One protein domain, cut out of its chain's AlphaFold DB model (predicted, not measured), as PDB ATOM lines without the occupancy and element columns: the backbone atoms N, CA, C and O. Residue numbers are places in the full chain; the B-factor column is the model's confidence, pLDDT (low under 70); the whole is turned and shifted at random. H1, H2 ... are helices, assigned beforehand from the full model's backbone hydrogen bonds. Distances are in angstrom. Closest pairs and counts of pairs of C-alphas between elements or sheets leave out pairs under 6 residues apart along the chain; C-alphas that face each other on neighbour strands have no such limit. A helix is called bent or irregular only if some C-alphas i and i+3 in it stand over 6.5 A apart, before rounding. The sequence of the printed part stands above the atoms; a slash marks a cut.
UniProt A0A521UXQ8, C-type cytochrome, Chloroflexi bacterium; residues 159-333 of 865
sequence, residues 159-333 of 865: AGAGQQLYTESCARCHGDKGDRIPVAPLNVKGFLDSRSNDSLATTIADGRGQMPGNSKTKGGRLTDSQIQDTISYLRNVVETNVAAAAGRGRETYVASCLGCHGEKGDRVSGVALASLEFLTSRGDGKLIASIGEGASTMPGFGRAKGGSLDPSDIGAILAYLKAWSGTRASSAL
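This is residues 159 to 333 of the 865 residues of the protein "C-type cytochrome" of Chloroflexi bacterium (UniProt A0A521UXQ8). One long helix, H4, runs as the spine of a rod, with a loose group of parts towards each end. H1 and H3 pack on its beginning and H2 packs nearer the middle; towards its other end H8 crosses it, H7 packs on H8, H6 is beside the last residues of H8, and H5 follows H4 at the tip. The 175 printed residues hold eight named helices, H1 to H8 in chain order, and no named strand; the class is all helix. The whole is loose, with a radius of gyration of the C-alphas of 19.8 A and spans of 63 by 30 by 23 A.

H1, residues 159 to 174, touches the hub H4, residues 224 to 256, about perpendicular at 90 degrees, with the C-alphas of Ala 159 and Tyr 233 closest at 3.8 A. H1 touches H4 with residues 159 to 166 alone; H1 has a kink of 59 degrees near residue 166 and is only just irregular, C-alphas 168 and 171 being 6.9 A apart. H2, residues 189 to 193, touches H4, closest at the C-alphas of Lys 189 and Val 238, 5.6 A. H3, residues 197 to 206, touches H4 at a steep tilt of 54 degrees, opposite ways, closest at the C-alphas of Ala 201 and Ile 227, 6.2 A. H1 and H3 are apart. H5, residues 258 to 261, and H4 meet only through their link. H8, residues 311 to 325, touches H4 about perpendicular at 85 degrees, closest at the C-alphas of Gly 249 and Ile 317, 3.8 A. H6, residues 276 to 282, only just touches H8, with 3 pairs of C-alphas within 8 A, the closest those of Leu 276 and Ser 325, 5.3 A. H7, residues 284 to 293, touches H8 at a steep tilt of 52 degrees, opposite ways, closest at the C-alphas of Ile 288 and Ile 314, 6.3 A. The helix packing is mostly crossed, with no shallow tilt among the five touching pairs that have one. Every O i to N i+4 pair is within hydrogen-bond range in H2, H3, H4, H6, H7 and H8; H1 has 8 of 12, and H5 is too short for such a pair.

H1 begins at C-alpha 159, (169.322, 155.035, 195.991), and measures 16.8 A from first to last C-alpha. H2 measures 5.9 A and H3 14.0 A. H4 runs 47.7 A, from C-alpha 224 at (163.795, 147.435, 207.596) to C-alpha 256 at (193.176, 179.929, 188.804). H5 measures 5.1 A, H6 10.0 A and H7 13.8 A. H8 measures 21.1 A and ends at C-alpha 325, (194.937, 161.176, 190.452).

The two C-alphas farthest apart are those of Gly 219 and Ser 269, 63.6 A. The printed part has no cut. The links H1 to H2, H3 to H4, H5 to H6 and H7 to H8 are long. The mean pLDDT of the printed part is 79.9; 32 residues are under 70, among them residues 177 to 185, 187 to 194 and 330 to 333.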
ATOM      1  N   ALA A 159     169.794 153.654 195.924       61.59
ATOM      2  CA  ALA A 159     169.322 155.035 195.991       61.59
ATOM      3  C   ALA A 159     167.992 155.285 195.267       61.59
ATOM      4  O   ALA A 159     167.218 156.107 195.739       61.59
ATOM      5  N   GLY A 160     167.698 154.581 194.167       63.03
ATOM      6  CA  GLY A 160     166.458 154.795 193.409       63.03
ATOM      7  C   GLY A 160     165.190 154.528 194.231       63.03
ATOM      8  O   GLY A 160     164.271 155.342 194.226       63.03
ATOM      9  N   ALA A 161     165.167 153.432 194.997       67.44
ATOM     10  CA  ALA A 161     164.069 153.132 195.917       67.44
ATOM     11  C   ALA A 161     164.089 154.071 197.137       67.44
ATOM     12  O   ALA A 161     163.057 154.616 197.531       67.44
ATOM     13  N   GLY A 162     165.277 154.316 197.702       77.00
ATOM     14  CA  GLY A 162     165.451 155.207 198.849       77.00
ATOM     15  C   GLY A 162     165.056 156.663 198.590       77.00
ATOM     16  O   GLY A 162     164.575 157.321 199.507       77.00
ATOM     17  N   GLN A 163     165.208 157.164 197.360       79.88
ATOM     18  CA  GLN A 163     164.872 158.540 196.987       79.88
ATOM     19  C   GLN A 163     163.377 158.811 197.132       79.88
ATOM     20  O   GLN A 163     162.993 159.784 197.776       79.88
ATOM     21  N   GLN A 164     162.532 157.937 196.577       79.62
ATOM     22  CA  GLN A 164     161.080 158.080 196.678       79.62
ATOM     23  C   GLN A 164     160.628 158.013 198.143       79.62
ATOM     24  O   GLN A 164     159.910 158.895 198.614       79.62
ATOM     25  N   LEU A 165     161.126 157.022 198.893       85.31
ATOM     26  CA  LEU A 165     160.837 156.861 200.320       85.31
ATOM     27  C   LEU A 165     161.250 158.097 201.130       85.31
ATOM     28  O   LEU A 165     160.495 158.557 201.991       85.31
ATOM     29  N   TYR A 166     162.415 158.670 200.819       87.44
ATOM     30  CA  TYR A 166     162.908 159.892 201.439       87.44
ATOM     31  C   TYR A 166     162.017 161.100 201.128       87.44
ATOM     32  O   TYR A 166     161.659 161.838 202.046       87.44
ATOM     33  N   THR A 167     161.625 161.296 199.867       83.25
ATOM     34  CA  THR A 167     160.735 162.391 199.454       83.25
ATOM     35  C   THR A 167     159.370 162.290 200.138       83.25
ATOM     36  O   THR A 167     158.888 163.272 200.700       83.25
ATOM     37  N   GLU A 168     158.769 161.098 200.167       85.88
ATOM     38  CA  GLU A 168     157.447 160.869 200.761       85.88
ATOM     39  C   GLU A 168     157.457 160.931 202.298       85.88
ATOM     40  O   GLU A 168     156.512 161.428 202.919       85.88
ATOM     41  N   SER A 169     158.513 160.429 202.944       86.06
ATOM     42  CA  SER A 169     158.541 160.231 204.403       86.06
ATOM     43  C   SER A 169     159.385 161.274 205.139       86.06
ATOM     44  O   SER A 169     158.927 161.830 206.138       86.06
ATOM     45  N   CYS A 170     160.582 161.588 204.641       90.56
ATOM     46  CA  CYS A 170     161.638 162.275 205.394       90.56
ATOM     47  C   CYS A 170     161.798 163.764 205.036       90.56
ATOM     48  O   CYS A 170     162.016 164.591 205.929       90.56
ATOM     49  N   ALA A 171     161.663 164.124 203.755       88.31
ATOM     50  CA  ALA A 171     161.907 165.474 203.232       88.31
ATOM     51  C   ALA A 171     161.004 166.550 203.868       88.31
ATOM     52  O   ALA A 171     161.406 167.709 204.001       88.31
ATOM     53  N   ARG A 172     159.823 166.166 204.376       88.50
ATOM     54  CA  ARG A 172     158.935 167.044 205.162       88.50
ATOM     55  C   ARG A 172     159.640 167.685 206.374       88.50
ATOM     56  O   ARG A 172     159.412 168.856 206.659       88.50
ATOM     57  N   CYS A 173     160.542 166.954 207.036       82.88
ATOM     58  CA  CYS A 173     161.272 167.421 208.221       82.88
ATOM     59  C   CYS A 173     162.731 167.763 207.904       82.88
ATOM     60  O   CYS A 173     163.220 168.797 208.345       82.88
ATOM     61  N   HIS A 174     163.416 166.930 207.117       81.75
ATOM     62  CA  HIS A 174     164.842 167.103 206.816       81.75
ATOM     63  C   HIS A 174     165.122 167.997 205.596       81.75
ATOM     64  O   HIS A 174     166.268 168.377 205.379       81.75
ATOM     65  N   GLY A 175     164.093 168.395 204.844       74.94
ATOM     66  CA  GLY A 175     164.237 169.117 203.581       74.94
ATOM     67  C   GLY A 175     164.549 168.192 202.413       74.94
ATOM     68  O   GLY A 175     165.101 167.113 202.595       74.94
ATOM     69  N   ASP A 176     164.215 168.624 201.199       76.25
ATOM     70  CA  ASP A 176     164.395 167.819 199.977       76.25
ATOM     71  C   ASP A 176     165.873 167.484 199.725       76.25
ATOM     72  O   ASP A 176     166.206 166.464 199.126       76.25
ATOM     73  N   LYS A 177     166.761 168.343 200.240       64.88
ATOM     74  CA  LYS A 177     168.215 168.194 200.221       64.88
ATOM     75  C   LYS A 177     168.804 167.646 201.519       64.88
ATOM     76  O   LYS A 177     170.016 167.531 201.573       64.88
ATOM     77  N   GLY A 178     168.027 167.349 202.563       65.81
ATOM     78  CA  GLY A 178     168.555 166.861 203.848       65.81
ATOM     79  C   GLY A 178     169.269 167.889 204.735       65.81
ATOM     80  O   GLY A 178     169.914 167.499 205.705       65.81
ATOM     81  N   ASP A 179     169.150 169.179 204.426       65.44
ATOM     82  CA  ASP A 179     169.817 170.310 205.082       65.44
ATOM     83  C   ASP A 179     168.963 171.055 206.129       65.44
ATOM     84  O   ASP A 179     169.496 171.866 206.886       65.44
ATOM     85  N   ARG A 180     167.651 170.788 206.228       66.62
ATOM     86  CA  ARG A 180     166.717 171.581 207.060       66.62
ATOM     87  C   ARG A 180     166.965 171.469 208.571       66.62
ATOM     88  O   ARG A 180     166.508 172.333 209.314       66.62
ATOM     89  N   ILE A 181     167.661 170.429 209.039       60.50
ATOM     90  CA  ILE A 181     167.930 170.191 210.468       60.50
ATOM     91  C   ILE A 181     169.442 170.332 210.737       60.50
ATOM     92  O   ILE A 181     170.180 169.374 210.516       60.50
ATOM     93  N   PRO A 182     169.929 171.472 211.277       46.88
ATOM     94  CA  PRO A 182     171.369 171.736 211.430       46.88
ATOM     95  C   PRO A 182     172.120 170.772 212.360       46.88
ATOM     96  O   PRO A 182     173.332 170.608 212.245       46.88
ATOM     97  N   VAL A 183     171.414 170.115 213.288       53.16
ATOM     98  CA  VAL A 183     171.982 169.081 214.178       53.16
ATOM     99  C   VAL A 183     171.995 167.679 213.555       53.16
ATOM    100  O   VAL A 183     172.644 166.780 214.088       53.16
ATOM    101  N   ALA A 184     171.294 167.490 212.432       60.22
ATOM    102  CA  ALA A 184     171.241 166.248 211.666       60.22
ATOM    103  C   ALA A 184     171.289 166.510 210.141       60.22
ATOM    104  O   ALA A 184     170.330 166.174 209.439       60.22
ATOM    105  N   PRO A 185     172.375 167.126 209.622       62.78
ATOM    106  CA  PRO A 185     172.519 167.447 208.205       62.78
ATOM    107  C   PRO A 185     172.781 166.173 207.392       62.78
ATOM    108  O   PRO A 185     173.911 165.697 207.272       62.78
ATOM    109  N   LEU A 186     171.717 165.604 206.826       75.50
ATOM    110  CA  LEU A 186     171.737 164.312 206.133       75.50
ATOM    111  C   LEU A 186     172.453 164.353 204.773       75.50
ATOM    112  O   LEU A 186     172.628 163.314 204.145       75.50
ATOM    113  N   ASN A 187     172.873 165.532 204.318       64.25
ATOM    114  CA  ASN A 187     173.639 165.752 203.090       64.25
ATOM    115  C   ASN A 187     175.128 166.028 203.308       64.25
ATOM    116  O   ASN A 187     175.863 166.210 202.334       64.25
ATOM    117  N   VAL A 188     175.576 166.084 204.564       63.22
ATOM    118  CA  VAL A 188     176.975 166.329 204.910       63.22
ATOM    119  C   VAL A 188     177.679 164.998 205.124       63.22
ATOM    120  O   VAL A 188     177.325 164.215 206.007       63.22
ATOM    121  N   LYS A 189     178.739 164.774 204.345       67.19
ATOM    122  CA  LYS A 189     179.519 163.536 204.374       67.19
ATOM    123  C   LYS A 189     179.998 163.156 205.773       67.19
ATOM    124  O   LYS A 189     179.712 162.057 206.228       67.19
ATOM    125  N   GLY A 190     180.656 164.076 206.485       56.84
ATOM    126  CA  GLY A 190     181.159 163.817 207.841       56.84
ATOM    127  C   GLY A 190     180.058 163.446 208.845       56.84
ATOM    128  O   GLY A 190     180.286 162.637 209.744       56.84
ATOM    129  N   PHE A 191     178.834 163.957 208.667       64.94
ATOM    130  CA  PHE A 191     177.705 163.601 209.526       64.94
ATOM    131  C   PHE A 191     177.214 162.169 209.280       64.94
ATOM    132  O   PHE A 191     176.969 161.438 210.243       64.94
ATOM    133  N   LEU A 192     177.083 161.743 208.019       68.56
ATOM    134  CA  LEU A 192     176.710 160.357 207.729       68.56
ATOM    135  C   LEU A 192     177.858 159.390 208.049       68.56
ATOM    136  O   LEU A 192     177.623 158.340 208.635       68.56
ATOM    137  N   ASP A 193     179.096 159.702 207.664       67.44
ATOM    138  CA  ASP A 193     180.248 158.788 207.771       67.44
ATOM    139  C   ASP A 193     180.702 158.544 209.213       67.44
ATOM    140  O   ASP A 193     181.215 157.472 209.516       67.44
ATOM    141  N   SER A 194     180.419 159.473 210.132       61.84
ATOM    142  CA  SER A 194     180.598 159.263 211.579       61.84
ATOM    143  C   SER A 194     179.583 158.288 212.207       61.84
ATOM    144  O   SER A 194     179.608 158.075 213.419       61.84
ATOM    145  N   ARG A 195     178.680 157.694 211.412       76.31
ATOM    146  CA  ARG A 195     177.668 156.717 211.841       76.31
ATOM    147  C   ARG A 195     177.725 155.475 210.956       76.31
ATOM    148  O   ARG A 195     177.779 155.584 209.730       76.31
ATOM    149  N   SER A 196     177.650 154.287 211.557       80.44
ATOM    150  CA  SER A 196     177.429 153.050 210.799       80.44
ATOM    151  C   SER A 196     176.031 153.043 210.172       80.44
ATOM    152  O   SER A 196     175.130 153.755 210.626       80.44
ATOM    153  N   ASN A 197     175.828 152.226 209.137       81.88
ATOM    154  CA  ASN A 197     174.489 152.046 208.570       81.88
ATOM    155  C   ASN A 197     173.523 151.450 209.604       81.88
ATOM    156  O   ASN A 197     172.381 151.881 209.652       81.88
ATOM    157  N   ASP A 198     173.990 150.578 210.501       82.56
ATOM    158  CA  ASP A 198     173.167 150.042 211.594       82.56
ATOM    159  C   ASP A 198     172.755 151.139 212.585       82.56
ATOM    160  O   ASP A 198     171.594 151.231 212.964       82.56
ATOM    161  N   SER A 199     173.670 152.050 212.941       85.50
ATOM    162  CA  SER A 199     173.361 153.197 213.805       85.50
ATOM    163  C   SER A 199     172.328 154.135 213.168       85.50
ATOM    164  O   SER A 199     171.418 154.616 213.852       85.50
ATOM    165  N   LEU A 200     172.426 154.369 211.853       88.06
ATOM    166  CA  LEU A 200     171.413 155.108 211.099       88.06
ATOM    167  C   LEU A 200     170.085 154.338 211.033       88.06
ATOM    168  O   LEU A 200     169.037 154.950 211.219       88.06
ATOM    169  N   ALA A 201     170.121 153.019 210.834       90.81
ATOM    170  CA  ALA A 201     168.934 152.172 210.763       90.81
ATOM    171  C   ALA A 201     168.170 152.168 212.086       90.81
ATOM    172  O   ALA A 201     166.984 152.478 212.076       90.81
ATOM    173  N   THR A 202     168.845 151.957 213.220       90.56
ATOM    174  CA  THR A 202     168.244 152.090 214.557       90.56
ATOM    175  C   THR A 202     167.668 153.491 214.766       90.56
ATOM    176  O   THR A 202     166.541 153.625 215.226       90.56
ATOM    177  N   THR A 203     168.389 154.549 214.372       91.12
ATOM    178  CA  THR A 203     167.905 155.936 214.520       91.12
ATOM    179  C   THR A 203     166.638 156.206 213.694       91.12
ATOM    180  O   THR A 203     165.740 156.896 214.167       91.12
ATOM    181  N   ILE A 204     166.541 155.667 212.475       92.88
ATOM    182  CA  ILE A 204     165.361 155.818 211.610       92.88
ATOM    183  C   ILE A 204     164.204 154.932 212.096       92.88
ATOM    184  O   ILE A 204     163.054 155.377 212.096       92.88
ATOM    185  N   ALA A 205     164.499 153.696 212.503       93.44
ATOM    186  CA  ALA A 205     163.529 152.714 212.970       93.44
ATOM    187  C   ALA A 205     162.835 153.167 214.258       93.44
ATOM    188  O   ALA A 205     161.604 153.180 214.311       93.44
ATOM    189  N   ASP A 206     163.628 153.587 215.243       91.62
ATOM    190  CA  ASP A 206     163.190 153.845 216.617       91.62
ATOM    191  C   ASP A 206     162.873 155.324 216.856       91.62
ATOM    192  O   ASP A 206     162.095 155.662 217.745       91.62
ATOM    193  N   GLY A 207     163.448 156.207 216.035       87.62
ATOM    194  CA  GLY A 207     163.409 157.647 216.242       87.62
ATOM    195  C   GLY A 207     164.482 158.117 217.228       87.62
ATOM    196  O   GLY A 207     165.164 157.333 217.893       87.62
ATOM    197  N   ARG A 208     164.662 159.437 217.319       82.88
ATOM    198  CA  ARG A 208     165.570 160.063 218.290       82.88
ATOM    199  C   ARG A 208     165.175 161.513 218.550       82.88
ATOM    200  O   ARG A 208     165.208 162.350 217.648       82.88
ATOM    201  N   GLY A 209     164.872 161.835 219.807       82.94
ATOM    202  CA  GLY A 209     164.439 163.179 220.195       82.94
ATOM    203  C   GLY A 209     163.137 163.557 219.487       82.94
ATOM    204  O   GLY A 209     162.120 162.912 219.696       82.94
ATOM    205  N   GLN A 210     163.182 164.584 218.634       80.69
ATOM    206  CA  GLN A 210     162.031 165.040 217.839       80.69
ATOM    207  C   GLN A 210     161.823 164.244 216.533       80.69
ATOM    208  O   GLN A 210     160.840 164.464 215.830       80.69
ATOM    209  N   MET A 211     162.739 163.336 216.170       86.31
ATOM    210  CA  MET A 211     162.553 162.446 215.023       86.31
ATOM    211  C   MET A 211     161.671 161.255 215.437       86.31
ATOM    212  O   MET A 211     162.099 160.502 216.314       86.31
ATOM    213  N   PRO A 212     160.487 161.048 214.827       89.00
ATOM    214  CA  PRO A 212     159.630 159.903 215.135       89.00
ATOM    215  C   PRO A 212     160.258 158.591 214.648       89.00
ATOM    216  O   PRO A 212     161.023 158.592 213.681       89.00
ATOM    217  N   GLY A 213     159.898 157.474 215.281       91.81
ATOM    218  CA  GLY A 213     160.239 156.136 214.798       91.81
ATOM    219  C   GLY A 213     159.491 155.797 213.510       91.81
ATOM    220  O   GLY A 213     158.286 156.021 213.402       91.81
ATOM    221  N   ASN A 214     160.209 155.282 212.510       92.31
ATOM    222  CA  ASN A 214     159.655 154.993 211.186       92.31
ATOM    223  C   ASN A 214     159.532 153.496 210.882       92.31
ATOM    224  O   ASN A 214     158.931 153.177 209.856       92.31
ATOM    225  N   SER A 215     160.028 152.581 211.726       92.19
ATOM    226  CA  SER A 215     159.874 151.142 211.459       92.19
ATOM    227  C   SER A 215     158.432 150.678 211.674       92.19
ATOM    228  O   SER A 215     157.813 150.983 212.696       92.19
ATOM    229  N   LYS A 216     157.900 149.891 210.731       89.69
ATOM    230  CA  LYS A 216     156.564 149.273 210.810       89.69
ATOM    231  C   LYS A 216     156.371 148.431 212.070       89.69
ATOM    232  O   LYS A 216     155.266 148.399 212.598       89.69
ATOM    233  N   THR A 217     157.426 147.795 212.583       86.44
ATOM    234  CA  THR A 217     157.358 146.992 213.820       86.44
ATOM    235  C   THR A 217     157.155 147.845 215.077       86.44
ATOM    236  O   THR A 217     156.774 147.316 216.117       86.44
ATOM    237  N   LYS A 218     157.362 149.168 214.978       83.38
ATOM    238  CA  LYS A 218     157.214 150.158 216.058       83.38
ATOM    239  C   LYS A 218     156.157 151.230 215.734       83.38
ATOM    240  O   LYS A 218     156.217 152.338 216.255       83.38
ATOM    241  N   GLY A 219     155.191 150.911 214.864       81.94
ATOM    242  CA  GLY A 219     154.080 151.806 214.492       81.94
ATOM    243  C   GLY A 219     154.392 152.829 213.388       81.94
ATOM    244  O   GLY A 219     153.541 153.652 213.055       81.94
ATOM    245  N   GLY A 220     155.592 152.781 212.804       86.88
ATOM    246  CA  GLY A 220     155.994 153.602 211.663       86.88
ATOM    247  C   GLY A 220     155.545 153.049 210.301       86.88
ATOM    248  O   GLY A 220     154.717 152.146 210.200       86.88
ATOM    249  N   ARG A 221     156.090 153.610 209.211       87.69
ATOM    250  CA  ARG A 221     155.636 153.348 207.825       87.69
ATOM    251  C   ARG A 221     156.595 152.511 206.968       87.69
ATOM    252  O   ARG A 221     156.173 152.036 205.915       87.69
ATOM    253  N   LEU A 222     157.846 152.320 207.385       91.31
ATOM    254  CA  LEU A 222     158.920 151.705 206.594       91.31
ATOM    255  C   LEU A 222     159.263 150.292 207.092       91.31
ATOM    256  O   LEU A 222     159.321 150.051 208.294       91.31
ATOM    257  N   THR A 223     159.499 149.342 206.184       92.06
ATOM    258  CA  THR A 223     160.166 148.072 206.530       92.06
ATOM    259  C   THR A 223     161.664 148.291 206.745       92.06
ATOM    260  O   THR A 223     162.224 149.278 206.271       92.06
ATOM    261  N   ASP A 224     162.346 147.338 207.378       86.69
ATOM    262  CA  ASP A 224     163.795 147.435 207.596       86.69
ATOM    263  C   ASP A 224     164.578 147.510 206.268       86.69
ATOM    264  O   ASP A 224     165.544 148.264 206.163       86.69
ATOM    265  N   SER A 225     164.098 146.845 205.205       84.31
ATOM    266  CA  SER A 225     164.630 147.021 203.841       84.31
ATOM    267  C   SER A 225     164.461 148.459 203.343       84.31
ATOM    268  O   SER A 225     165.429 149.065 202.899       84.31
ATOM    269  N   GLN A 226     163.265 149.041 203.484       88.31
ATOM    270  CA  GLN A 226     162.992 150.427 203.078       88.31
ATOM    271  C   GLN A 226     163.845 151.440 203.864       88.31
ATOM    272  O   GLN A 226     164.231 152.482 203.329       88.31
ATOM    273  N   ILE A 227     164.188 151.134 205.119       89.94
ATOM    274  CA  ILE A 227     165.132 151.923 205.922       89.94
ATOM    275  C   ILE A 227     166.549 151.833 205.332       89.94
ATOM    276  O   ILE A 227     167.183 152.869 205.132       89.94
ATOM    277  N   GLN A 228     167.030 150.636 204.980       85.44
ATOM    278  CA  GLN A 228     168.346 150.452 204.346       85.44
ATOM    279  C   GLN A 228     168.432 151.083 202.944       85.44
ATOM    280  O   GLN A 228     169.463 151.667 202.592       85.44
ATOM    281  N   ASP A 229     167.347 151.054 202.167       82.69
ATOM    282  CA  ASP A 229     167.246 151.757 200.884       82.69
ATOM    283  C   ASP A 229     167.343 153.279 201.090       82.69
ATOM    284  O   ASP A 229     168.124 153.956 200.419       82.69
ATOM    285  N   THR A 230     166.631 153.817 202.088       87.38
ATOM    286  CA  THR A 230     166.687 155.243 202.467       87.38
ATOM    287  C   THR A 230     168.094 155.661 202.912       87.38
ATOM    288  O   THR A 230     168.597 156.697 202.477       87.38
ATOM    289  N   ILE A 231     168.782 154.848 203.723       88.19
ATOM    290  CA  ILE A 231     170.182 155.090 204.117       88.19
ATOM    291  C   ILE A 231     171.094 155.087 202.890       88.19
ATOM    292  O   ILE A 231     171.952 155.957 202.752       88.19
ATOM    293  N   SER A 232     170.889 154.142 201.973       83.06
ATOM    294  CA  SER A 232     171.669 154.053 200.739       83.06
ATOM    295  C   SER A 232     171.470 155.277 199.841       83.06
ATOM    296  O   SER A 232     172.446 155.787 199.295       83.06
ATOM    297  N   TYR A 233     170.247 155.811 199.755       83.81
ATOM    298  CA  TYR A 233     169.982 157.098 199.107       83.81
ATOM    299  C   TYR A 233     170.745 158.251 199.774       83.81
ATOM    300  O   TYR A 233     171.427 158.999 199.080       83.81
ATOM    301  N   LEU A 234     170.725 158.362 201.107       84.94
ATOM    302  CA  LEU A 234     171.469 159.411 201.823       84.94
ATOM    303  C   LEU A 234     172.981 159.352 201.549       84.94
ATOM    304  O   LEU A 234     173.605 160.377 201.266       84.94
ATOM    305  N   ARG A 235     173.569 158.148 201.552       83.19
ATOM    306  CA  ARG A 235     174.974 157.934 201.152       83.19
ATOM    307  C   ARG A 235     175.227 158.356 199.704       83.19
ATOM    308  O   ARG A 235     176.269 158.936 199.412       83.19
ATOM    309  N   ASN A 236     174.280 158.093 198.804       79.81
ATOM    310  CA  ASN A 236     174.408 158.459 197.399       79.81
ATOM    311  C   ASN A 236     174.346 159.977 197.190       79.81
ATOM    312  O   ASN A 236     175.203 160.509 196.497       79.81
ATOM    313  N   VAL A 237     173.406 160.677 197.838       76.00
ATOM    314  CA  VAL A 237     173.311 162.151 197.815       76.00
ATOM    315  C   VAL A 237     174.623 162.798 198.262       76.00
ATOM    316  O   VAL A 237     175.077 163.780 197.679       76.00
ATOM    317  N   VAL A 238     175.281 162.229 199.273       76.06
ATOM    318  CA  VAL A 238     176.615 162.672 199.688       76.06
ATOM    319  C   VAL A 238     177.657 162.483 198.577       76.06
ATOM    320  O   VAL A 238     178.382 163.430 198.269       76.06
ATOM    321  N   GLU A 239     177.732 161.314 197.937       78.12
ATOM    322  CA  GLU A 239     178.687 161.068 196.842       78.12
ATOM    323  C   GLU A 239     178.389 161.927 195.592       78.12
ATOM    324  O   GLU A 239     179.322 162.364 194.915       78.12
ATOM    325  N   THR A 240     177.124 162.251 195.298       75.38
ATOM    326  CA  THR A 240     176.774 163.172 194.199       75.38
ATOM    327  C   THR A 240     177.151 164.618 194.533       75.38
ATOM    328  O   THR A 240     177.715 165.307 193.683       75.38
ATOM    329  N   ASN A 241     176.960 165.062 195.781       74.25
ATOM    330  CA  ASN A 241     177.434 166.366 196.260       74.25
ATOM    331  C   ASN A 241     178.968 166.477 196.203       74.25
ATOM    332  O   ASN A 241     179.491 167.522 195.810       74.25
ATOM    333  N   VAL A 242     179.692 165.402 196.544       76.25
ATOM    334  CA  VAL A 242     181.155 165.304 196.384       76.25
ATOM    335  C   VAL A 242     181.552 165.455 194.915       76.25
ATOM    336  O   VAL A 242     182.439 166.249 194.606       76.25
ATOM    337  N   ALA A 243     180.903 164.719 194.007       76.69
ATOM    338  CA  ALA A 243     181.195 164.796 192.578       76.69
ATOM    339  C   ALA A 243     180.917 166.205 192.025       76.69
ATOM    340  O   ALA A 243     181.769 166.782 191.355       76.69
ATOM    341  N   ALA A 244     179.787 166.821 192.382       73.88
ATOM    342  CA  ALA A 244     179.471 168.194 191.994       73.88
ATOM    343  C   ALA A 244     180.470 169.219 192.571       73.88
ATOM    344  O   ALA A 244     180.801 170.204 191.908       73.88
ATOM    345  N   ALA A 245     180.971 169.006 193.794       73.69
ATOM    346  CA  ALA A 245     182.032 169.828 194.373       73.69
ATOM    347  C   ALA A 245     183.350 169.670 193.604       73.69
ATOM    348  O   ALA A 245     183.934 170.672 193.210       73.69
ATOM    349  N   ALA A 246     183.780 168.444 193.303       80.81
ATOM    350  CA  ALA A 246     184.968 168.200 192.485       80.81
ATOM    351  C   ALA A 246     184.823 168.754 191.048       80.81
ATOM    352  O   ALA A 246     185.798 169.244 190.484       80.81
ATOM    353  N   GLY A 247     183.612 168.775 190.480       80.94
ATOM    354  CA  GLY A 247     183.318 169.446 189.206       80.94
ATOM    355  C   GLY A 247     183.628 170.945 189.255       80.94
ATOM    356  O   GLY A 247     184.420 171.435 188.451       80.94
ATOM    357  N   ARG A 248     183.115 171.658 190.268       80.44
ATOM    358  CA  ARG A 248     183.477 173.072 190.508       80.44
ATOM    359  C   ARG A 248     184.971 173.243 190.796       80.44
ATOM    360  O   ARG A 248     185.594 174.173 190.307       80.44
ATOM    361  N   GLY A 249     185.570 172.310 191.534       83.75
ATOM    362  CA  GLY A 249     187.005 172.296 191.827       83.75
ATOM    363  C   GLY A 249     187.880 172.251 190.579       83.75
ATOM    364  O   GLY A 249     188.900 172.938 190.520       83.75
ATOM    365  N   ARG A 250     187.453 171.502 189.556       86.38
ATOM    366  CA  ARG A 250     188.075 171.509 188.228       86.38
ATOM    367  C   ARG A 250     187.959 172.874 187.560       86.38
ATOM    368  O   ARG A 250     188.938 173.339 186.987       86.38
ATOM    369  N   GLU A 251     186.789 173.505 187.599       84.12
ATOM    370  CA  GLU A 251     186.576 174.831 187.002       84.12
ATOM    371  C   GLU A 251     187.470 175.883 187.665       84.12
ATOM    372  O   GLU A 251     188.182 176.601 186.967       84.12
ATOM    373  N   THR A 252     187.539 175.892 188.998       85.31
ATOM    374  CA  THR A 252     188.447 176.762 189.755       85.31
ATOM    375  C   THR A 252     189.918 176.445 189.469       85.31
ATOM    376  O   THR A 252     190.720 177.363 189.321       85.31
ATOM    377  N   TYR A 253     190.292 175.168 189.314       89.56
ATOM    378  CA  TYR A 253     191.646 174.788 188.894       89.56
ATOM    379  C   TYR A 253     191.978 175.313 187.487       89.56
ATOM    380  O   TYR A 253     193.055 175.868 187.278       89.56
ATOM    381  N   VAL A 254     191.056 175.188 186.527       88.12
ATOM    382  CA  VAL A 254     191.221 175.710 185.159       88.12
ATOM    383  C   VAL A 254     191.323 177.238 185.153       88.12
ATOM    384  O   VAL A 254     192.165 177.777 184.441       88.12
ATOM    385  N   ALA A 255     190.524 177.930 185.967       87.00
ATOM    386  CA  ALA A 255     190.526 179.389 186.055       87.00
ATOM    387  C   ALA A 255     191.763 179.964 186.771       87.00
ATOM    388  O   ALA A 255     192.296 180.982 186.334       87.00
ATOM    389  N   SER A 256     192.224 179.323 187.853       88.62
ATOM    390  CA  SER A 256     193.176 179.929 188.804       88.62
ATOM    391  C   SER A 256     194.516 179.198 188.937       88.62
ATOM    392  O   SER A 256     195.498 179.808 189.351       88.62
ATOM    393  N   CYS A 257     194.593 177.904 188.607       91.69
ATOM    394  CA  CYS A 257     195.780 177.068 188.852       91.69
ATOM    395  C   CYS A 257     196.484 176.616 187.560       91.69
ATOM    396  O   CYS A 257     197.707 176.449 187.540       91.69
ATOM    397  N   LEU A 258     195.731 176.433 186.472       91.38
ATOM    398  CA  LEU A 258     196.202 175.886 185.195       91.38
ATOM    399  C   LEU A 258     197.337 176.700 184.552       91.38
ATOM    400  O   LEU A 258     198.225 176.118 183.924       91.38
ATOM    401  N   GLY A 259     197.344 178.024 184.737       90.44
ATOM    402  CA  GLY A 259     198.409 178.903 184.241       90.44
ATOM    403  C   GLY A 259     199.794 178.508 184.767       90.44
ATOM    404  O   GLY A 259     200.747 178.422 183.993       90.44
ATOM    405  N   CYS A 260     199.896 178.153 186.049       92.50
ATOM    406  CA  CYS A 260     201.165 177.783 186.682       92.50
ATOM    407  C   CYS A 260     201.417 176.268 186.696       92.50
ATOM    408  O   CYS A 260     202.541 175.850 186.447       92.50
ATOM    409  N   HIS A 261     200.396 175.439 186.942       92.44
ATOM    410  CA  HIS A 261     200.568 173.986 187.113       92.44
ATOM    411  C   HIS A 261     200.385 173.162 185.828       92.44
ATOM    412  O   HIS A 261     200.874 172.035 185.750       92.44
ATOM    413  N   GLY A 262     199.737 173.714 184.799       85.94
ATOM    414  CA  GLY A 262     199.536 173.045 183.512       85.94
ATOM    415  C   GLY A 262     198.493 171.923 183.516       85.94
ATOM    416  O   GLY A 262     197.964 171.518 184.552       85.94
ATOM    417  N   GLU A 263     198.178 171.435 182.313       83.75
ATOM    418  CA  GLU A 263     197.100 170.460 182.072       83.75
ATOM    419  C   GLU A 263     197.359 169.082 182.680       83.75
ATOM    420  O   GLU A 263     196.415 168.324 182.857       83.75
ATOM    421  N   LYS A 264     198.618 168.763 183.002       83.00
ATOM    422  CA  LYS A 264     199.044 167.535 183.692       83.00
ATOM    423  C   LYS A 264     199.378 167.761 185.174       83.00
ATOM    424  O   LYS A 264     199.587 166.799 185.907       83.00
ATOM    425  N   GLY A 265     199.381 169.017 185.634       87.00
ATOM    426  CA  GLY A 265     199.621 169.366 187.036       87.00
ATOM    427  C   GLY A 265     201.075 169.201 187.481       87.00
ATOM    428  O   GLY A 265     201.314 169.089 188.679       87.00
ATOM    429  N   ASP A 266     202.007 169.150 186.528       88.88
ATOM    430  CA  ASP A 266     203.428 168.807 186.658       88.88
ATOM    431  C   ASP A 266     204.380 169.935 186.201       88.88
ATOM    432  O   ASP A 266     205.598 169.789 186.283       88.88
ATOM    433  N   ARG A 267     203.850 171.083 185.741       90.50
ATOM    434  CA  ARG A 267     204.658 172.211 185.225       90.50
ATOM    435  C   ARG A 267     205.550 172.855 186.298       90.50
ATOM    436  O   ARG A 267     206.552 173.482 185.965       90.50
ATOM    437  N   VAL A 268     205.198 172.709 187.576       89.25
ATOM    438  CA  VAL A 268     205.999 173.197 188.707       89.25
ATOM    439  C   VAL A 268     206.902 172.064 189.197       89.25
ATOM    440  O   VAL A 268     206.416 171.027 189.645       89.25
ATOM    441  N   SER A 269     208.220 172.269 189.136       88.06
ATOM    442  CA  SER A 269     209.206 171.258 189.543       88.06
ATOM    443  C   SER A 269     208.968 170.767 190.979       88.06
ATOM    444  O   SER A 269     208.744 171.561 191.892       88.06
ATOM    445  N   GLY A 270     208.985 169.445 191.175       84.38
ATOM    446  CA  GLY A 270     208.717 168.807 192.470       84.38
ATOM    447  C   GLY A 270     207.248 168.830 192.928       84.38
ATOM    448  O   GLY A 270     206.964 168.423 194.058       84.38
ATOM    449  N   VAL A 271     206.312 169.284 192.086       88.94
ATOM    450  CA  VAL A 271     204.870 169.342 192.372       88.94
ATOM    451  C   VAL A 271     204.104 168.601 191.277       88.94
ATOM    452  O   VAL A 271     203.904 169.124 190.190       88.94
ATOM    453  N   ALA A 272     203.654 167.381 191.581       89.88
ATOM    454  CA  ALA A 272     202.927 166.518 190.648       89.88
ATOM    455  C   ALA A 272     201.467 166.345 191.098       89.88
ATOM    456  O   ALA A 272     201.113 165.353 191.733       89.88
ATOM    457  N   LEU A 273     200.601 167.313 190.786       89.19
ATOM    458  CA  LEU A 273     199.219 167.360 191.293       89.19
ATOM    459  C   LEU A 273     198.319 166.214 190.797       89.19
ATOM    460  O   LEU A 273     197.311 165.916 191.434       89.19
ATOM    461  N   ALA A 274     198.687 165.553 189.696       83.56
ATOM    462  CA  ALA A 274     198.019 164.345 189.207       83.56
ATOM    463  C   ALA A 274     198.559 163.037 189.834       83.56
ATOM    464  O   ALA A 274     198.004 161.969 189.575       83.56
ATOM    465  N   SER A 275     199.620 163.084 190.651       86.50
ATOM    466  CA  SER A 275     200.218 161.894 191.273       86.50
ATOM    467  C   SER A 275     199.558 161.544 192.608       86.50
ATOM    468  O   SER A 275     199.487 162.361 193.527       86.50
ATOM    469  N   LEU A 276     199.136 160.284 192.737       82.81
ATOM    470  CA  LEU A 276     198.658 159.703 193.995       82.81
ATOM    471  C   LEU A 276     199.730 159.787 195.095       82.81
ATOM    472  O   LEU A 276     199.444 160.226 196.207       82.81
ATOM    473  N   GLU A 277     200.970 159.427 194.775       84.81
ATOM    474  CA  GLU A 277     202.095 159.465 195.714       84.81
ATOM    475  C   GLU A 277     202.354 160.885 196.239       84.81
ATOM    476  O   GLU A 277     202.524 161.085 197.444       84.81
ATOM    477  N   PHE A 278     202.296 161.894 195.363       87.88
ATOM    478  CA  PHE A 278     202.449 163.293 195.763       87.88
ATOM    479  C   PHE A 278     201.314 163.753 196.689       87.88
ATOM    480  O   PHE A 278     201.570 164.329 197.747       87.88
ATOM    481  N   LEU A 279     200.054 163.484 196.329       84.31
ATOM    482  CA  LEU A 279     198.911 163.918 197.137       84.31
ATOM    483  C   LEU A 279     198.900 163.243 198.519       84.31
ATOM    484  O   LEU A 279     198.669 163.917 199.523       84.31
ATOM    485  N   THR A 280     199.219 161.947 198.593       77.69
ATOM    486  CA  THR A 280     199.293 161.206 199.863       77.69
ATOM    487  C   THR A 280     200.484 161.629 200.723       77.69
ATOM    488  O   THR A 280     200.309 161.840 201.920       77.69
ATOM    489  N   SER A 281     201.679 161.808 200.145       81.12
ATOM    490  CA  SER A 281     202.877 162.221 200.902       81.12
ATOM    491  C   SER A 281     202.785 163.652 201.449       81.12
ATOM    492  O   SER A 281     203.340 163.950 202.508       81.12
ATOM    493  N   ARG A 282     202.055 164.547 200.768       76.88
ATOM    494  CA  ARG A 282     201.725 165.879 201.299       76.88
ATOM    495  C   ARG A 282     200.618 165.814 202.351       76.88
ATOM    496  O   ARG A 282     200.757 166.443 203.401       76.88
ATOM    497  N   GLY A 283     199.557 165.055 202.084       70.75
ATOM    498  CA  GLY A 283     198.374 164.956 202.934       70.75
ATOM    499  C   GLY A 283     197.468 166.192 202.859       70.75
ATOM    500  O   GLY A 283     197.917 167.326 202.668       70.75
ATOM    501  N   ASP A 284     196.167 165.968 203.037       70.75
ATOM    502  CA  ASP A 284     195.118 166.956 202.746       70.75
ATOM    503  C   ASP A 284     195.310 168.284 203.480       70.75
ATOM    504  O   ASP A 284     195.230 169.341 202.862       70.75
ATOM    505  N   GLY A 285     195.634 168.244 204.777       61.91
ATOM    506  CA  GLY A 285     195.850 169.446 205.589       61.91
ATOM    507  C   GLY A 285     196.926 170.378 205.023       61.91
ATOM    508  O   GLY A 285     196.715 171.588 204.947       61.91
ATOM    509  N   LYS A 286     198.055 169.824 204.555       69.00
ATOM    510  CA  LYS A 286     199.144 170.623 203.970       69.00
ATOM    511  C   LYS A 286     198.787 171.139 202.581       69.00
ATOM    512  O   LYS A 286     199.200 172.240 202.234       69.00
ATOM    513  N   LEU A 287     198.016 170.381 201.799       78.31
ATOM    514  CA  LEU A 287     197.524 170.813 200.486       78.31
ATOM    515  C   LEU A 287     196.524 171.974 200.621       78.31
ATOM    516  O   LEU A 287     196.664 172.975 199.924       78.31
ATOM    517  N   ILE A 288     195.583 171.891 201.569       71.81
ATOM    518  CA  ILE A 288     194.637 172.973 201.899       71.81
ATOM    519  C   ILE A 288     195.389 174.239 202.313       71.81
ATOM    520  O   ILE A 288     195.128 175.307 201.761       71.81
ATOM    521  N   ALA A 289     196.336 174.112 203.250       68.88
ATOM    522  CA  ALA A 289     197.151 175.232 203.711       68.88
ATOM    523  C   ALA A 289     197.967 175.840 202.559       68.88
ATOM    524  O   ALA A 289     197.965 177.051 202.386       68.88
ATOM    525  N   SER A 290     198.576 175.016 201.701       83.88
ATOM    526  CA  SER A 290     199.374 175.496 200.562       83.88
ATOM    527  C   SER A 290     198.538 176.272 199.534       83.88
ATOM    528  O   SER A 290     199.005 177.274 199.004       83.88
ATOM    529  N   ILE A 291     197.292 175.853 199.271       85.56
ATOM    530  CA  ILE A 291     196.377 176.573 198.367       85.56
ATOM    531  C   ILE A 291     195.855 177.860 199.028       85.56
ATOM    532  O   ILE A 291     195.818 178.915 198.396       85.56
ATOM    533  N   GLY A 292     195.427 177.786 200.291       77.81
ATOM    534  CA  GLY A 292     194.799 178.906 200.994       77.81
ATOM    535  C   GLY A 292     195.783 179.984 201.441       77.81
ATOM    536  O   GLY A 292     195.533 181.171 201.243       77.81
ATOM    537  N   GLU A 293     196.902 179.573 202.031       81.31
ATOM    538  CA  GLU A 293     197.902 180.455 202.636       81.31
ATOM    539  C   GLU A 293     199.087 180.770 201.716       81.31
ATOM    540  O   GLU A 293     199.770 181.771 201.937       81.31
ATOM    541  N   GLY A 294     199.291 179.956 200.678       81.50
ATOM    542  CA  GLY A 294     200.465 179.990 199.809       81.50
ATOM    543  C   GLY A 294     201.561 179.037 200.292       81.50
ATOM    544  O   GLY A 294     201.532 178.535 201.417       81.50
ATOM    545  N   ALA A 295     202.540 178.770 199.430       81.62
ATOM    546  CA  ALA A 295     203.669 177.894 199.737       81.62
ATOM    547  C   ALA A 295     204.898 178.267 198.899       81.62
ATOM    548  O   ALA A 295     204.901 178.076 197.685       81.62
ATOM    549  N   SER A 296     205.959 178.757 199.548       79.81
ATOM    550  CA  SER A 296     207.212 179.205 198.913       79.81
ATOM    551  C   SER A 296     206.992 180.208 197.767       79.81
ATOM    552  O   SER A 296     206.921 181.404 198.021       79.81
ATOM    553  N   THR A 297     206.889 179.738 196.521       81.31
ATOM    554  CA  THR A 297     206.652 180.548 195.312       81.31
ATOM    555  C   THR A 297     205.184 180.585 194.871       81.31
ATOM    556  O   THR A 297     204.824 181.390 194.016       81.31
ATOM    557  N   MET A 298     204.324 179.731 195.438       89.44
ATOM    558  CA  MET A 298     202.883 179.721 195.184       89.44
ATOM    559  C   MET A 298     202.192 180.796 196.043       89.44
ATOM    560  O   MET A 298     202.313 180.738 197.271       89.44
ATOM    561  N   PRO A 299     201.450 181.752 195.449       88.81
ATOM    562  CA  PRO A 299     200.709 182.756 196.208       88.81
ATOM    563  C   PRO A 299     199.531 182.128 196.968       88.81
ATOM    564  O   PRO A 299     199.007 181.086 196.575       88.81
ATOM    565  N   GLY A 300     199.094 182.772 198.052       86.94
ATOM    566  CA  GLY A 300     197.915 182.343 198.808       86.94
ATOM    567  C   GLY A 300     196.619 182.740 198.109       86.94
ATOM    568  O   GLY A 300     196.322 183.924 197.972       86.94
ATOM    569  N   PHE A 301     195.825 181.755 197.687       84.56
ATOM    570  CA  PHE A 301     194.561 181.987 196.979       84.56
ATOM    571  C   PHE A 301     193.353 182.137 197.916       84.56
ATOM    572  O   PHE A 301     192.264 182.491 197.459       84.56
ATOM    573  N   GLY A 302     193.518 181.888 199.218       74.62
ATOM    574  CA  GLY A 302     192.460 182.046 200.211       74.62
ATOM    575  C   GLY A 302     192.184 183.511 200.561       74.62
ATOM    576  O   GLY A 302     193.103 184.329 200.630       74.62
ATOM    577  N   ARG A 303     190.925 183.837 200.887       67.25
ATOM    578  CA  ARG A 303     190.508 185.198 201.309       67.25
ATOM    579  C   ARG A 303     191.334 185.781 202.462       67.25
ATOM    580  O   ARG A 303     191.579 186.982 202.481       67.25
ATOM    581  N   ALA A 304     191.836 184.943 203.372       64.69
ATOM    582  CA  ALA A 304     192.710 185.363 204.473       64.69
ATOM    583  C   ALA A 304     194.099 185.880 204.029       64.69
ATOM    584  O   ALA A 304     194.792 186.511 204.823       64.69
ATOM    585  N   LYS A 305     194.510 185.634 202.777       76.62
ATOM    586  CA  LYS A 305     195.732 186.176 202.152       76.62
ATOM    587  C   LYS A 305     195.436 187.140 200.993       76.62
ATOM    588  O   LYS A 305     196.324 187.436 200.203       76.62
ATOM    589  N   GLY A 306     194.196 187.621 200.873       71.19
ATOM    590  CA  GLY A 306     193.769 188.522 199.795       71.19
ATOM    591  C   GLY A 306     193.365 187.832 198.485       71.19
ATOM    592  O   GLY A 306     193.034 188.522 197.524       71.19
ATOM    593  N   GLY A 307     193.352 186.496 198.432       75.94
ATOM    594  CA  GLY A 307     192.825 185.745 197.289       75.94
ATOM    595  C   GLY A 307     191.291 185.653 197.271       75.94
ATOM    596  O   GLY A 307     190.606 186.088 198.195       75.94
ATOM    597  N   SER A 308     190.718 185.081 196.210       77.62
ATOM    598  CA  SER A 308     189.257 185.000 196.031       77.62
ATOM    599  C   SER A 308     188.598 183.787 196.704       77.62
ATOM    600  O   SER A 308     187.401 183.838 197.019       77.62
ATOM    601  N   LEU A 309     189.358 182.715 196.942       76.00
ATOM    602  CA  LEU A 309     188.827 181.402 197.313       76.00
ATOM    603  C   LEU A 309     188.425 181.338 198.788       76.00
ATOM    604  O   LEU A 309     189.157 181.795 199.672       76.00
ATOM    605  N   ASP A 310     187.282 180.720 199.070       64.62
ATOM    606  CA  ASP A 310     186.925 180.311 200.429       64.62
ATOM    607  C   ASP A 310     187.238 178.827 200.698       64.62
ATOM    608  O   ASP A 310     187.609 178.084 199.783       64.62
ATOM    609  N   PRO A 311     187.148 178.360 201.960       62.06
ATOM    610  CA  PRO A 311     187.488 176.981 202.299       62.06
ATOM    611  C   PRO A 311     186.679 175.919 201.541       62.06
ATOM    612  O   PRO A 311     187.151 174.788 201.421       62.06
ATOM    613  N   SER A 312     185.489 176.250 201.021       62.34
ATOM    614  CA  SER A 312     184.701 175.314 200.211       62.34
ATOM    615  C   SER A 312     185.241 175.191 198.782       62.34
ATOM    616  O   SER A 312     185.279 174.080 198.254       62.34
ATOM    617  N   ASP A 313     185.768 176.277 198.204       74.06
ATOM    618  CA  ASP A 313     186.462 176.266 196.907       74.06
ATOM    619  C   ASP A 313     187.776 175.478 196.985       74.06
ATOM    620  O   ASP A 313     188.065 174.638 196.135       74.06
ATOM    621  N   ILE A 314     188.561 175.701 198.045       76.25
ATOM    622  CA  ILE A 314     189.810 174.961 198.292       76.25
ATOM    623  C   ILE A 314     189.505 173.466 198.475       76.25
ATOM    624  O   ILE A 314     190.211 172.605 197.942       76.25
ATOM    625  N   GLY A 315     188.407 173.154 199.171       70.38
ATOM    626  CA  GLY A 315     187.923 171.790 199.328       70.38
ATOM    627  C   GLY A 315     187.492 171.135 198.016       70.38
ATOM    628  O   GLY A 315     187.847 169.988 197.740       70.38
ATOM    629  N   ALA A 316     186.788 171.887 197.172       79.00
ATOM    630  CA  ALA A 316     186.410 171.472 195.831       79.00
ATOM    631  C   ALA A 316     187.644 171.159 194.961       79.00
ATOM    632  O   ALA A 316     187.689 170.098 194.334       79.00
ATOM    633  N   ILE A 317     188.670 172.022 194.962       88.50
ATOM    634  CA  ILE A 317     189.921 171.800 194.212       88.50
ATOM    635  C   ILE A 317     190.610 170.506 194.663       88.50
ATOM    636  O   ILE A 317     190.964 169.681 193.825       88.50
ATOM    637  N   LEU A 318     190.766 170.267 195.966       85.25
ATOM    638  CA  LEU A 318     191.419 169.039 196.435       85.25
ATOM    639  C   LEU A 318     190.569 167.778 196.156       85.25
ATOM    640  O   LEU A 318     191.128 166.734 195.813       85.25
ATOM    641  N   ALA A 319     189.233 167.867 196.177       83.06
ATOM    642  CA  ALA A 319     188.359 166.788 195.707       83.06
ATOM    643  C   ALA A 319     188.560 166.472 194.213       83.06
ATOM    644  O   ALA A 319     188.616 165.297 193.836       83.06
ATOM    645  N   TYR A 320     188.750 167.502 193.378       88.81
ATOM    646  CA  TYR A 320     189.149 167.341 191.979       88.81
ATOM    647  C   TYR A 320     190.520 166.668 191.842       88.81
ATOM    648  O   TYR A 320     190.619 165.663 191.143       88.81
ATOM    649  N   LEU A 321     191.559 167.148 192.536       89.50
ATOM    650  CA  LEU A 321     192.910 166.571 192.453       89.50
ATOM    651  C   LEU A 321     192.937 165.087 192.860       89.50
ATOM    652  O   LEU A 321     193.589 164.267 192.207       89.50
ATOM    653  N   LYS A 322     192.167 164.697 193.885       86.44
ATOM    654  CA  LYS A 322     192.012 163.282 194.253       86.44
ATOM    655  C   LYS A 322     191.326 162.467 193.158       86.44
ATOM    656  O   LYS A 322     191.888 161.476 192.696       86.44
ATOM    657  N   ALA A 323     190.177 162.911 192.653       85.88
ATOM    658  CA  ALA A 323     189.514 162.233 191.536       85.88
ATOM    659  C   ALA A 323     190.422 162.123 190.291       85.88
ATOM    660  O   ALA A 323     190.459 161.100 189.598       85.88
ATOM    661  N   TRP A 324     191.211 163.166 190.035       86.75
ATOM    662  CA  TRP A 324     192.097 163.272 188.887       86.75
ATOM    663  C   TRP A 324     193.336 162.376 188.995       86.75
ATOM    664  O   TRP A 324     193.634 161.670 188.034       86.75
ATOM    665  N   SER A 325     193.956 162.249 190.172       85.69
ATOM    666  CA  SER A 325     194.937 161.176 190.452       85.69
ATOM    667  C   SER A 325     194.316 159.771 190.442       85.69
ATOM    668  O   SER A 325     195.013 158.764 190.350       85.69
ATOM    669  N   GLY A 326     192.982 159.682 190.469       78.12
ATOM    670  CA  GLY A 326     192.225 158.436 190.506       78.12
ATOM    671  C   GLY A 326     191.948 157.928 191.919       78.12
ATOM    672  O   GLY A 326     191.430 156.829 192.064       78.12
ATOM    673  N   THR A 327     192.258 158.672 192.973       79.44
ATOM    674  CA  THR A 327     191.803 158.301 194.320       79.44
ATOM    675  C   THR A 327     190.318 158.601 194.521       79.44
ATOM    676  O   THR A 327     189.662 159.233 193.687       79.44
ATOM    677  N   ARG A 328     189.764 158.139 195.647       80.56
ATOM    678  CA  ARG A 328     188.427 158.533 196.101       80.56
ATOM    679  C   ARG A 328     188.357 160.050 196.275       80.56
ATOM    680  O   ARG A 328     188.952 160.583 197.210       80.56
ATOM    681  N   ALA A 329     187.570 160.737 195.449       78.31
ATOM    682  CA  ALA A 329     187.218 162.148 195.621       78.31
ATOM    683  C   ALA A 329     186.599 162.371 197.009       78.31
ATOM    684  O   ALA A 329     186.922 163.317 197.720       78.31
ATOM    685  N   SER A 330     185.794 161.405 197.447       68.69
ATOM    686  CA  SER A 330     185.190 161.333 198.771       68.69
ATOM    687  C   SER A 330     186.204 161.154 199.911       68.69
ATOM    688  O   SER A 330     185.899 161.513 201.041       68.69
ATOM    689  N   SER A 331     187.442 160.714 199.644       66.00
ATOM    690  CA  SER A 331     188.533 160.774 200.633       66.00
ATOM    691  C   SER A 331     189.169 162.156 200.762       66.00
ATOM    692  O   SER A 331     189.903 162.380 201.716       66.00
ATOM    693  N   ALA A 332     188.936 163.083 199.827       55.94
ATOM    694  CA  ALA A 332     189.287 164.486 200.038       55.94
ATOM    695  C   ALA A 332     188.310 165.108 201.039       55.94
ATOM    696  O   ALA A 332     188.708 165.897 201.883       55.94
ATOM    697  N   LEU A 333     187.032 164.714 200.991       51.06
ATOM    698  CA  LEU A 333     186.026 165.172 201.943       51.06
ATOM    699  C   LEU A 333     186.133 164.392 203.269       51.06
ATOM    700  O   LEU A 333     185.415 163.414 203.507       51.06
TER     701      LEU A 333